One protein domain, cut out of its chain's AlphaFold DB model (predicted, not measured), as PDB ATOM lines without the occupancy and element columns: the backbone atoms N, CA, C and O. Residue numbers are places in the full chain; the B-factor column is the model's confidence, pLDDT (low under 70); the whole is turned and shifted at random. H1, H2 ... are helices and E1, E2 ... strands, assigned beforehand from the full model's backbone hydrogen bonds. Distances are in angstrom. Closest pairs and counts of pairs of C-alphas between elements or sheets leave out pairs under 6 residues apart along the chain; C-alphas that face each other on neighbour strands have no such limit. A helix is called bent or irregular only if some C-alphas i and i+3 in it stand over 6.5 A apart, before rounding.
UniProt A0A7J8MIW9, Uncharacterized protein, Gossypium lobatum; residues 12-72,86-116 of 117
ATOM      1  N   HIS A  12     157.874 219.097 166.842       51.41
ATOM      2  CA  HIS A  12     159.058 218.948 167.705       51.41
ATOM      3  C   HIS A  12     158.772 218.429 169.128       51.41
ATOM      4  O   HIS A  12     159.677 217.896 169.751       51.41
ATOM      5  N   GLU A  13     157.538 218.534 169.625       52.41
ATOM      6  CA  GLU A  13     157.095 217.945 170.901       52.41
ATOM      7  C   GLU A  13     156.825 216.434 170.761       52.41
ATOM      8  O   GLU A  13     156.765 215.715 171.753       52.41
ATOM      9  N   THR A  14     156.660 215.937 169.526       49.62
ATOM     10  CA  THR A  14     156.466 214.509 169.214       49.62
ATOM     11  C   THR A  14     157.689 213.870 168.538       49.62
ATOM     12  O   THR A  14     157.801 212.648 168.498       49.62
ATOM     13  N   VAL A  15     158.618 214.661 167.989       46.50
ATOM     14  CA  VAL A  15     159.758 214.162 167.189       46.50
ATOM     15  C   VAL A  15     160.824 213.451 168.022       46.50
ATOM     16  O   VAL A  15     161.545 212.626 167.470       46.50
ATOM     17  N   THR A  16     160.870 213.631 169.344       48.25
ATOM     18  CA  THR A  16     161.718 212.796 170.216       48.25
ATOM     19  C   THR A  16     161.305 211.319 170.243       48.25
ATOM     20  O   THR A  16     162.098 210.492 170.674       48.25
ATOM     21  N   TYR A  17     160.125 210.956 169.725       50.16
ATOM     22  CA  TYR A  17     159.666 209.562 169.626       50.16
ATOM     23  C   TYR A  17     160.061 208.855 168.324       50.16
ATOM     24  O   TYR A  17     159.593 207.749 168.056       50.16
ATOM     25  N   LYS A  18     160.865 209.493 167.468       48.88
ATOM     26  CA  LYS A  18     161.174 208.967 166.139       48.88
ATOM     27  C   LYS A  18     162.668 208.726 165.978       48.88
ATOM     28  O   LYS A  18     163.337 209.497 165.309       48.88
ATOM     29  N   GLU A  19     163.139 207.659 166.622       50.78
ATOM     30  CA  GLU A  19     164.099 206.670 166.095       50.78
ATOM     31  C   GLU A  19     164.518 205.719 167.230       50.78
ATOM     32  O   GLU A  19     165.569 205.858 167.847       50.78
ATOM     33  N   CYS A  20     163.668 204.735 167.525       50.34
ATOM     34  CA  CYS A  20     164.113 203.484 168.131       50.34
ATOM     35  C   CYS A  20     163.681 202.372 167.176       50.34
ATOM     36  O   CYS A  20     162.486 202.141 166.996       50.34
ATOM     37  N   ASP A  21     164.656 201.722 166.541       50.19
ATOM     38  CA  ASP A  21     164.510 200.502 165.727       50.19
ATOM     39  C   ASP A  21     164.188 199.276 166.620       50.19
ATOM     40  O   ASP A  21     164.668 198.163 166.402       50.19
ATOM     41  N   ASP A  22     163.392 199.478 167.671       54.62
ATOM     42  CA  ASP A  22     162.933 198.411 168.548       54.62
ATOM     43  C   ASP A  22     161.670 197.768 167.954       54.62
ATOM     44  O   ASP A  22     160.823 198.427 167.353       54.62
ATOM     45  N   ILE A  23     161.535 196.449 168.133       60.38
ATOM     46  CA  ILE A  23     160.406 195.638 167.630       60.38
ATOM     47  C   ILE A  23     159.051 196.130 168.184       60.38
ATOM     48  O   ILE A  23     158.009 195.858 167.591       60.38
ATOM     49  N   GLU A  24     159.071 196.862 169.300       61.44
ATOM     50  CA  GLU A  24     157.916 197.495 169.933       61.44
ATOM     51  C   GLU A  24     158.196 198.990 170.109       61.44
ATOM     52  O   GLU A  24     159.219 199.386 170.672       61.44
ATOM     53  N   SER A  25     157.279 199.829 169.635       80.62
ATOM     54  CA  SER A  25     157.430 201.281 169.720       80.62
ATOM     55  C   SER A  25     157.346 201.772 171.172       80.62
ATOM     56  O   SER A  25     156.597 201.233 171.991       80.62
ATOM     57  N   ASP A  26     158.046 202.860 171.512       78.81
ATOM     58  CA  ASP A  26     157.926 203.492 172.841       78.81
ATOM     59  C   ASP A  26     156.477 203.879 173.185       78.81
ATOM     60  O   ASP A  26     156.084 203.904 174.356       78.81
ATOM     61  N   LEU A  27     155.657 204.129 172.160       81.12
ATOM     62  CA  LEU A  27     154.227 204.364 172.303       81.12
ATOM     63  C   LEU A  27     153.489 203.119 172.811       81.12
ATOM     64  O   LEU A  27     152.701 203.226 173.750       81.12
ATOM     65  N   GLU A  28     153.749 201.945 172.232       87.12
ATOM     66  CA  GLU A  28     153.162 200.672 172.674       87.12
ATOM     67  C   GLU A  28     153.603 200.323 174.096       87.12
ATOM     68  O   GLU A  28     152.764 199.993 174.941       87.12
ATOM     69  N   ARG A  29     154.890 200.509 174.412       87.00
ATOM     70  CA  ARG A  29     155.420 200.310 175.771       87.00
ATOM     71  C   ARG A  29     154.727 201.223 176.784       87.00
ATOM     72  O   ARG A  29     154.285 200.764 177.843       87.00
ATOM     73  N   SER A  30     154.581 202.505 176.453       86.00
ATOM     74  CA  SER A  30     153.914 203.496 177.308       86.00
ATOM     75  C   SER A  30     152.425 203.193 177.484       86.00
ATOM     76  O   SER A  30     151.912 203.240 178.604       86.00
ATOM     77  N   ALA A  31     151.730 202.823 176.405       88.38
ATOM     78  CA  ALA A  31     150.321 202.445 176.443       88.38
ATOM     79  C   ALA A  31     150.102 201.190 177.298       88.38
ATOM     80  O   ALA A  31     149.207 201.165 178.144       88.38
ATOM     81  N   THR A  32     150.955 200.177 177.148       91.75
ATOM     82  CA  THR A  32     150.908 198.953 177.953       91.75
ATOM     83  C   THR A  32     151.118 199.255 179.436       91.75
ATOM     84  O   THR A  32     150.359 198.754 180.274       91.75
ATOM     85  N   ALA A  33     152.085 200.109 179.785       91.69
ATOM     86  CA  ALA A  33     152.300 200.542 181.166       91.69
ATOM     87  C   ALA A  33     151.078 201.291 181.726       91.69
ATOM     88  O   ALA A  33     150.610 200.992 182.828       91.69
ATOM     89  N   LEU A  34     150.512 202.212 180.944       91.50
ATOM     90  CA  LEU A  34     149.327 202.984 181.307       91.50
ATOM     91  C   LEU A  34     148.086 202.099 181.503       91.50
ATOM     92  O   LEU A  34     147.317 202.315 182.440       91.50
ATOM     93  N   LEU A  35     147.884 201.083 180.660       92.12
ATOM     94  CA  LEU A  35     146.758 200.149 180.759       92.12
ATOM     95  C   LEU A  35     146.883 199.217 181.966       92.12
ATOM     96  O   LEU A  35     145.883 198.963 182.639       92.12
ATOM     97  N   ASN A  36     148.096 198.777 182.303       94.38
ATOM     98  CA  ASN A  36     148.316 197.773 183.347       94.38
ATOM     99  C   ASN A  36     148.682 198.348 184.729       94.38
ATOM    100  O   ASN A  36     148.721 197.604 185.711       94.38
ATOM    101  N   CYS A  37     148.922 199.658 184.857       95.19
ATOM    102  CA  CYS A  37     149.180 200.272 186.162       95.19
ATOM    103  C   CYS A  37     147.936 200.258 187.072       95.19
ATOM    104  O   CYS A  37     146.795 200.269 186.602       95.19
ATOM    105  N   LYS A  38     148.154 200.274 188.393       95.94
ATOM    106  CA  LYS A  38     147.075 200.342 189.399       95.94
ATOM    107  C   LYS A  38     146.715 201.772 189.807       95.94
ATOM    108  O   LYS A  38     145.606 202.010 190.265       95.94
ATOM    109  N   ILE A  39     147.668 202.692 189.685       95.50
ATOM    110  CA  ILE A  39     147.566 204.098 190.084       95.50
ATOM    111  C   ILE A  39     148.292 204.915 189.016       95.50
ATOM    112  O   ILE A  39     149.343 204.486 188.536       95.50
ATOM    113  N   LEU A  40     147.751 206.083 188.671       94.75
ATOM    114  CA  LEU A  40     148.476 207.097 187.912       94.75
ATOM    115  C   LEU A  40     148.961 208.186 188.859       94.75
ATOM    116  O   LEU A  40     148.168 208.809 189.561       94.75
ATOM    117  N   THR A  41     150.259 208.456 188.826       95.00
ATOM    118  CA  THR A  41     150.848 209.622 189.482       95.00
ATOM    119  C   THR A  41     151.159 210.689 188.446       95.00
ATOM    120  O   THR A  41     151.720 210.368 187.399       95.00
ATOM    121  N   LEU A  42     150.839 211.947 188.737       93.94
ATOM    122  CA  LEU A  42     151.037 213.062 187.807       93.94
ATOM    123  C   LEU A  42     151.765 214.212 188.502       93.94
ATOM    124  O   LEU A  42     151.466 214.540 189.651       93.94
ATOM    125  N   ARG A  43     152.703 214.850 187.797       95.25
ATOM    126  CA  ARG A  43     153.372 216.081 188.243       95.25
ATOM    127  C   ARG A  43     152.452 217.282 188.007       95.25
ATOM    128  O   ARG A  43     152.641 218.054 187.078       95.25
ATOM    129  N   THR A  44     151.414 217.380 188.821       94.94
ATOM    130  CA  THR A  44     150.414 218.452 188.799       94.94
ATOM    131  C   THR A  44     149.796 218.590 190.193       94.94
ATOM    132  O   THR A  44     150.157 217.844 191.110       94.94
ATOM    133  N   CYS A  45     148.879 219.534 190.379       95.44
ATOM    134  CA  CYS A  45     148.094 219.696 191.598       95.44
ATOM    135  C   CYS A  45     146.648 220.101 191.281       95.44
ATOM    136  O   CYS A  45     146.345 220.610 190.200       95.44
ATOM    137  N   TYR A  46     145.740 219.866 192.230       94.00
ATOM    138  CA  TYR A  46     144.312 220.148 192.045       94.00
ATOM    139  C   TYR A  46     144.008 221.641 191.914       94.00
ATOM    140  O   TYR A  46     143.043 222.008 191.258       94.00
ATOM    141  N   GLU A  47     144.825 222.500 192.514       95.75
ATOM    142  CA  GLU A  47     144.688 223.954 192.440       95.75
ATOM    143  C   GLU A  47     144.988 224.499 191.039       95.75
ATOM    144  O   GLU A  47     144.533 225.591 190.705       95.75
ATOM    145  N   PHE A  48     145.760 223.757 190.239       93.75
ATOM    146  CA  PHE A  48     146.198 224.180 188.913       93.75
ATOM    147  C   PHE A  48     145.376 223.533 187.791       93.75
ATOM    148  O   PHE A  48     144.966 224.231 186.868       93.75
ATOM    149  N   GLU A  49     145.088 222.227 187.875       94.62
ATOM    150  CA  GLU A  49     144.403 221.479 186.801       94.62
ATOM    151  C   GLU A  49     143.254 220.573 187.306       94.62
ATOM    152  O   GLU A  49     143.257 219.357 187.068       94.62
ATOM    153  N   PRO A  50     142.235 221.119 187.994       94.25
ATOM    154  CA  PRO A  50     141.196 220.296 188.611       94.25
ATOM    155  C   PRO A  50     140.340 219.537 187.587       94.25
ATOM    156  O   PRO A  50     140.046 218.352 187.777       94.25
ATOM    157  N   GLU A  51     139.961 220.169 186.475       95.31
ATOM    158  CA  GLU A  51     139.133 219.537 185.446       95.31
ATOM    159  C   GLU A  51     139.882 218.432 184.702       95.31
ATOM    160  O   GLU A  51     139.293 217.384 184.432       95.31
ATOM    161  N   ALA A  52     141.169 218.631 184.400       94.62
ATOM    162  CA  ALA A  52     141.978 217.619 183.727       94.62
ATOM    163  C   ALA A  52     142.126 216.372 184.607       94.62
ATOM    164  O   ALA A  52     141.911 215.257 184.135       94.62
ATOM    165  N   LEU A  53     142.394 216.551 185.904       94.88
ATOM    166  CA  LEU A  53     142.468 215.451 186.868       94.88
ATOM    167  C   LEU A  53     141.143 214.687 186.974       94.88
ATOM    168  O   LEU A  53     141.147 213.454 187.000       94.88
ATOM    169  N   ARG A  54     140.005 215.397 186.978       93.81
ATOM    170  CA  ARG A  54     138.676 214.770 186.952       93.81
ATOM    171  C   ARG A  54     138.482 213.939 185.684       93.81
ATOM    172  O   ARG A  54     138.159 212.758 185.782       93.81
ATOM    173  N   VAL A  55     138.723 214.519 184.511       95.75
ATOM    174  CA  VAL A  55     138.556 213.829 183.222       95.75
ATOM    175  C   VAL A  55     139.475 212.607 183.122       95.75
ATOM    176  O   VAL A  55     139.028 211.538 182.719       95.75
ATOM    177  N   LEU A  56     140.733 212.714 183.555       94.06
ATOM    178  CA  LEU A  56     141.665 211.583 183.570       94.06
ATOM    179  C   LEU A  56     141.185 210.455 184.488       94.06
ATOM    180  O   LEU A  56     141.308 209.282 184.129       94.06
ATOM    181  N   SER A  57     140.602 210.791 185.642       92.06
ATOM    182  CA  SER A  57     140.013 209.790 186.536       92.06
ATOM    183  C   SER A  57     138.819 209.065 185.899       92.06
ATOM    184  O   SER A  57     138.702 207.848 186.043       92.06
ATOM    185  N   GLU A  58     137.984 209.779 185.135       93.81
ATOM    186  CA  GLU A  58     136.829 209.224 184.417       93.81
ATOM    187  C   GLU A  58     137.260 208.321 183.253       93.81
ATOM    188  O   GLU A  58     136.720 207.228 183.088       93.81
ATOM    189  N   ILE A  59     138.262 208.741 182.474       94.69
ATOM    190  CA  ILE A  59     138.765 207.989 181.315       94.69
ATOM    191  C   ILE A  59     139.485 206.716 181.760       94.69
ATOM    192  O   ILE A  59     139.216 205.630 181.245       94.69
ATOM    193  N   HIS A  60     140.421 206.840 182.703       92.69
ATOM    194  CA  HIS A  60     141.270 205.716 183.085       92.69
ATOM    195  C   HIS A  60     140.626 204.802 184.121       92.69
ATOM    196  O   HIS A  60     141.092 203.675 184.272       92.69
ATOM    197  N   GLN A  61     139.580 205.261 184.822       95.06
ATOM    198  CA  GLN A  61     138.907 204.520 185.895       95.06
ATOM    199  C   GLN A  61     139.900 203.997 186.952       95.06
ATOM    200  O   GLN A  61     139.770 202.891 187.479       95.06
ATOM    201  N   LYS A  62     140.929 204.802 187.243       93.81
ATOM    202  CA  LYS A  62     142.024 204.501 188.175       93.81
ATOM    203  C   LYS A  62     142.214 205.652 189.160       93.81
ATOM    204  O   LYS A  62     141.969 206.802 188.789       93.81
ATOM    205  N   PRO A  63     142.708 205.382 190.383       94.69
ATOM    206  CA  PRO A  63     143.141 206.436 191.287       94.69
ATOM    207  C   PRO A  63     144.205 207.319 190.626       94.69
ATOM    208  O   PRO A  63     145.228 206.816 190.150       94.69
ATOM    209  N   ILE A  64     143.954 208.627 190.622       95.31
ATOM    210  CA  ILE A  64     144.910 209.647 190.197       95.31
ATOM    211  C   ILE A  64     145.507 210.287 191.449       95.31
ATOM    212  O   ILE A  64     144.771 210.740 192.324       95.31
ATOM    213  N   VAL A  65     146.834 210.326 191.534       95.88
ATOM    214  CA  VAL A  65     147.574 210.912 192.656       95.88
ATOM    215  C   VAL A  65     148.454 212.053 192.133       95.88
ATOM    216  O   VAL A  65     149.520 211.795 191.565       95.88
ATOM    217  N   PRO A  66     148.034 213.320 192.289       96.06
ATOM    218  CA  PRO A  66     148.894 214.452 191.980       96.06
ATOM    219  C   PRO A  66     150.048 214.535 192.988       96.06
ATOM    220  O   PRO A  66     149.832 214.493 194.198       96.06
ATOM    221  N   LEU A  67     151.275 214.661 192.488       96.00
ATOM    222  CA  LEU A  67     152.498 214.758 193.296       96.00
ATOM    223  C   LEU A  67     152.924 216.211 193.572       96.00
ATOM    224  O   LEU A  67     153.979 216.452 194.156       96.00
ATOM    225  N   GLY A  68     152.123 217.185 193.137       93.81
ATOM    226  CA  GLY A  68     152.504 218.589 193.099       93.81
ATOM    227  C   GLY A  68     153.348 218.928 191.868       93.81
ATOM    228  O   GLY A  68     153.628 218.089 191.011       93.81
ATOM    229  N   LEU A  69     153.788 220.184 191.789       91.69
ATOM    230  CA  LEU A  69     154.559 220.696 190.648       91.69
ATOM    231  C   LEU A  69     156.013 220.201 190.614       91.69
ATOM    232  O   LEU A  69     156.715 220.470 189.644       91.69
ATOM    233  N   LEU A  70     156.475 219.490 191.653       90.56
ATOM    234  CA  LEU A  70     157.839 218.955 191.801       90.56
ATOM    235  C   LEU A  70     158.917 219.916 191.241       90.56
ATOM    236  O   LEU A  70     159.587 219.571 190.263       90.56
ATOM    237  N   PRO A  71     159.030 221.162 191.743       87.75
ATOM    238  CA  PRO A  71     160.076 222.070 191.286       87.75
ATOM    239  C   PRO A  71     161.459 221.503 191.652       87.75
ATOM    240  O   PRO A  71     161.577 220.776 192.644       87.75
ATOM    241  N   PRO A  72     162.507 221.815 190.871       84.06
ATOM    242  CA  PRO A  72     163.867 221.412 191.215       84.06
ATOM    243  C   PRO A  72     164.257 221.940 192.603       84.06
ATOM    244  O   PRO A  72     163.810 223.008 193.027       84.06
ATOM    245  N   GLU A  86     176.717 234.871 189.672       85.50
ATOM    246  CA  GLU A  86     176.865 236.044 190.541       85.50
ATOM    247  C   GLU A  86     176.778 237.360 189.753       85.50
ATOM    248  O   GLU A  86     176.109 238.311 190.175       85.50
ATOM    249  N   ALA A  87     177.393 237.417 188.566       90.38
ATOM    250  CA  ALA A  87     177.290 238.573 187.678       90.38
ATOM    251  C   ALA A  87     175.852 238.795 187.173       90.38
ATOM    252  O   ALA A  87     175.355 239.927 187.213       90.38
ATOM    253  N   LEU A  88     175.164 237.729 186.741       90.50
ATOM    254  CA  LEU A  88     173.772 237.784 186.289       90.50
ATOM    255  C   LEU A  88     172.839 238.237 187.413       90.50
ATOM    256  O   LEU A  88     172.015 239.132 187.211       90.50
ATOM    257  N   LYS A  89     172.998 237.661 188.607       90.31
ATOM    258  CA  LYS A  89     172.216 238.008 189.790       90.31
ATOM    259  C   LYS A  89     172.396 239.482 190.146       90.31
ATOM    260  O   LYS A  89     171.408 240.196 190.273       90.31
ATOM    261  N   LYS A  90     173.638 239.978 190.209       93.88
ATOM    262  CA  LYS A  90     173.916 241.401 190.469       93.88
ATOM    263  C   LYS A  90     173.310 242.320 189.405       93.88
ATOM    264  O   LYS A  90     172.809 243.397 189.731       93.88
ATOM    265  N   TRP A  91     173.364 241.924 188.133       95.81
ATOM    266  CA  TRP A  91     172.725 242.678 187.056       95.81
ATOM    267  C   TRP A  91     171.202 242.710 187.216       95.81
ATOM    268  O   TRP A  91     170.618 243.784 187.068       95.81
ATOM    269  N   LEU A  92     170.571 241.583 187.557       95.81
ATOM    270  CA  LEU A  92     169.124 241.485 187.751       95.81
ATOM    271  C   LEU A  92     168.665 242.299 188.968       95.81
ATOM    272  O   LEU A  92     167.723 243.079 188.849       95.81
ATOM    273  N   ASP A  93     169.399 242.206 190.082       96.19
ATOM    274  CA  ASP A  93     169.162 242.960 191.324       96.19
ATOM    275  C   ASP A  93     169.243 244.491 191.104       96.19
ATOM    276  O   ASP A  93     168.694 245.266 191.885       96.19
ATOM    277  N   SER A  94     169.904 244.950 190.029       97.56
ATOM    278  CA  SER A  94     169.997 246.376 189.668       97.56
ATOM    279  C   SER A  94     168.806 246.916 188.864       97.56
ATOM    280  O   SER A  94     168.745 248.119 188.593       97.56
ATOM    281  N   LYS A  95     167.891 246.051 188.410       98.06
ATOM    282  CA  LYS A  95     166.747 246.440 187.573       98.06
ATOM    283  C   LYS A  95     165.534 246.796 188.423       98.06
ATOM    284  O   LYS A  95     165.405 246.371 189.566       98.06
ATOM    285  N   GLN A  96     164.632 247.592 187.854       98.12
ATOM    286  CA  GLN A  96     163.363 247.893 188.508       98.12
ATOM    287  C   GLN A  96     162.505 246.619 188.587       98.12
ATOM    288  O   GLN A  96     162.543 245.761 187.703       98.12
ATOM    289  N   GLU A  97     161.701 246.499 189.645       97.06
ATOM    290  CA  GLU A  97     160.753 245.395 189.777       97.06
ATOM    291  C   GLU A  97     159.865 245.285 188.523       97.06
ATOM    292  O   GLU A  97     159.372 246.295 188.014       97.06
ATOM    293  N   LYS A  98     159.663 244.056 188.027       96.06
ATOM    294  CA  LYS A  98     158.842 243.751 186.837       96.06
ATOM    295  C   LYS A  98     159.315 244.437 185.540       96.06
ATOM    296  O   LYS A  98     158.523 244.577 184.613       96.06
ATOM    297  N   SER A  99     160.587 244.842 185.440       97.44
ATOM    298  CA  SER A  99     161.125 245.519 184.244       97.44
ATOM    299  C   SER A  99     161.951 244.628 183.308       97.44
ATOM    300  O   SER A  99     162.509 245.131 182.334       97.44
ATOM    301  N   VAL A 100     162.104 243.340 183.615       96.88
ATOM    302  CA  VAL A 100     162.931 242.398 182.846       96.88
ATOM    303  C   VAL A 100     162.067 241.246 182.361       96.88
ATOM    304  O   VAL A 100     161.322 240.658 183.143       96.88
ATOM    305  N   PHE A 101     162.197 240.903 181.081       96.19
ATOM    306  CA  PHE A 101     161.607 239.696 180.516       96.19
ATOM    307  C   PHE A 101     162.601 238.541 180.613       96.19
ATOM    308  O   PHE A 101     163.737 238.656 180.154       96.19
ATOM    309  N   TYR A 102     162.162 237.426 181.192       92.81
ATOM    310  CA  TYR A 102     162.885 236.161 181.128       92.81
ATOM    311  C   TYR A 102     162.377 235.357 179.931       92.81
ATOM    312  O   TYR A 102     161.174 235.122 179.808       92.81
ATOM    313  N   VAL A 103     163.292 234.945 179.055       91.88
ATOM    314  CA  VAL A 103     162.992 234.132 177.874       91.88
ATOM    315  C   VAL A 103     163.894 232.905 177.903       91.88
ATOM    316  O   VAL A 103     165.114 233.027 177.832       91.88
ATOM    317  N   ALA A 104     163.289 231.725 178.003       89.38
ATOM    318  CA  ALA A 104     163.965 230.439 177.883       89.38
ATOM    319  C   ALA A 104     163.042 229.460 177.158       89.38
ATOM    320  O   ALA A 104     161.852 229.391 177.457       89.38
ATOM    321  N   LEU A 105     163.594 228.711 176.203       89.62
ATOM    322  CA  LEU A 105     162.842 227.774 175.358       89.62
ATOM    323  C   LEU A 105     162.988 226.313 175.811       89.62
ATOM    324  O   LEU A 105     162.605 225.397 175.093       89.62
ATOM    325  N   GLY A 106     163.550 226.098 177.001       86.44
ATOM    326  CA  GLY A 106     163.953 224.776 177.471       86.44
ATOM    327  C   GLY A 106     165.274 224.315 176.851       86.44
ATOM    328  O   GLY A 106     165.851 224.979 175.995       86.44
ATOM    329  N   SER A 107     165.778 223.179 177.326       83.31
ATOM    330  CA  SER A 107     167.057 222.599 176.889       83.31
ATOM    331  C   SER A 107     166.974 221.839 175.563       83.31
ATOM    332  O   SER A 107     168.006 221.525 174.981       83.31
ATOM    333  N   GLU A 108     165.767 221.507 175.103       86.00
ATOM    334  CA  GLU A 108     165.549 220.666 173.917       86.00
ATOM    335  C   GLU A 108     165.455 221.477 172.619       86.00
ATOM    336  O   GLU A 108     165.699 220.956 171.531       86.00
ATOM    337  N   VAL A 109     165.121 222.768 172.707       83.69
ATOM    338  CA  VAL A 109     164.955 223.620 171.527       83.69
ATOM    339  C   VAL A 109     166.299 224.208 171.109       83.69
ATOM    340  O   VAL A 109     166.902 224.995 171.833       83.69
ATOM    341  N   SER A 110     166.728 223.883 169.890       83.38
ATOM    342  CA  SER A 110     167.852 224.541 169.215       83.38
ATOM    343  C   SER A 110     167.328 225.489 168.138       83.38
ATOM    344  O   SER A 110     166.689 225.054 167.181       83.38
ATOM    345  N   LEU A 111     167.580 226.791 168.289       83.69
ATOM    346  CA  LEU A 111     167.165 227.796 167.307       83.69
ATOM    347  C   LEU A 111     168.131 227.842 166.117       83.69
ATOM    348  O   LEU A 111     169.350 227.823 166.290       83.69
ATOM    349  N   SER A 112     167.588 227.970 164.904       85.19
ATOM    350  CA  SER A 112     168.376 228.361 163.730       85.19
ATOM    351  C   SER A 112     168.704 229.856 163.784       85.19
ATOM    352  O   SER A 112     167.971 230.623 164.406       85.19
ATOM    353  N   GLN A 113     169.770 230.297 163.102       84.19
ATOM    354  CA  GLN A 113     170.107 231.731 163.039       84.19
ATOM    355  C   GLN A 113     168.969 232.576 162.461       84.19
ATOM    356  O   GLN A 113     168.674 233.641 162.987       84.19
ATOM    357  N   GLU A 114     168.272 232.067 161.447       89.50
ATOM    358  CA  GLU A 114     167.119 232.740 160.838       89.50
ATOM    359  C   GLU A 114     165.984 233.006 161.840       89.50
ATOM    360  O   GLU A 114     165.262 233.986 161.698       89.50
ATOM    361  N   SER A 115     165.851 232.164 162.871       78.94
ATOM    362  CA  SER A 115     164.826 232.299 163.915       78.94
ATOM    363  C   SER A 115     165.250 233.216 165.072       78.94
ATOM    364  O   SER A 115     164.469 233.409 166.002       78.94
ATOM    365  N   MET A 116     166.483 233.740 165.059       74.19
ATOM    366  CA  MET A 116     167.039 234.614 166.105       74.19
ATOM    367  C   MET A 116     166.980 236.111 165.748       74.19
ATOM    368  O   MET A 116     167.561 236.926 166.468       74.19
TER     369      MET A 116
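AT A GLANCE: This is residues 12 to 72 and 86 to 116 of the 117 residues of an uncharacterized protein of Gossypium lobatum (UniProt A0A7J8MIW9). The printed part falls into two separate pieces: a small unit in which H3 covers a two-strand sheet of E1 and E2, with H2 and then H1 leading away from it as an arm, and a thin length of chain with H4 at one end and H5 at the other. No helix touches another. The 92 printed residues run H1, H2, E1, H3, E2, H4, H5, mostly helix, and the sheet, order E1, E2, is parallel. The whole is extended, with a radius of gyration of the C-alphas of 20.1 A and spans of 53 by 38 by 23 A.

IN THESE COORDINATES: E1, residues 40 to 42, starts at C-alpha 40 (148.476, 207.097, 187.912); E2 is residues 64 to 66. H3, residues 50 to 60, is 15.6 A long, and H2, residues 26 to 36, 15.3 A. H1 is residues 12 to 17, irregular, but only just: C-alphas 13 and 16 are 7.0 A apart. H4, residues 86 to 93, is 10.4 A long; H5, residues 113 to 116, ends at C-alpha 116 (167.039, 234.614, 166.105).

HOW THE PARTS SIT: E1 and E2 are parallel at 23 degrees, with N 65 and O 40 within hydrogen-bond range at 2.8 A. E1, H3 and E2 form a strand-helix-strand unit, two parallel neighbour strands with a helix between, its crossover right-handed. The closest C-alphas of H3 and E2, Ser 57 and Ile 64, are 6.1 A apart. H2 and H3 are only just apart, closest 8.2 A. H1 and H2 are close but not clearly touching, C-alphas of Tyr 17 and Asp 26 at 7.1 A, about perpendicular at 83 degrees. H4 and H5 are apart. Every O i to N i+4 pair is within hydrogen-bond range in H2, H3 and H4; H1 has 0 of 2, and 1 of 3 O i to N i+3 pairs; H5 is too short for an i+4 pair.

THE WHOLE: The C-alphas of Ile 23 and Gln 96, the two farthest apart, are 56.3 A apart. Residues 73 to 85 are not printed, and the gap from C-alpha 72 to 86 is 19.6 A. The link H4 to H5 is long, 19 residues. Residues 12 to 24 are under 70 in pLDDT.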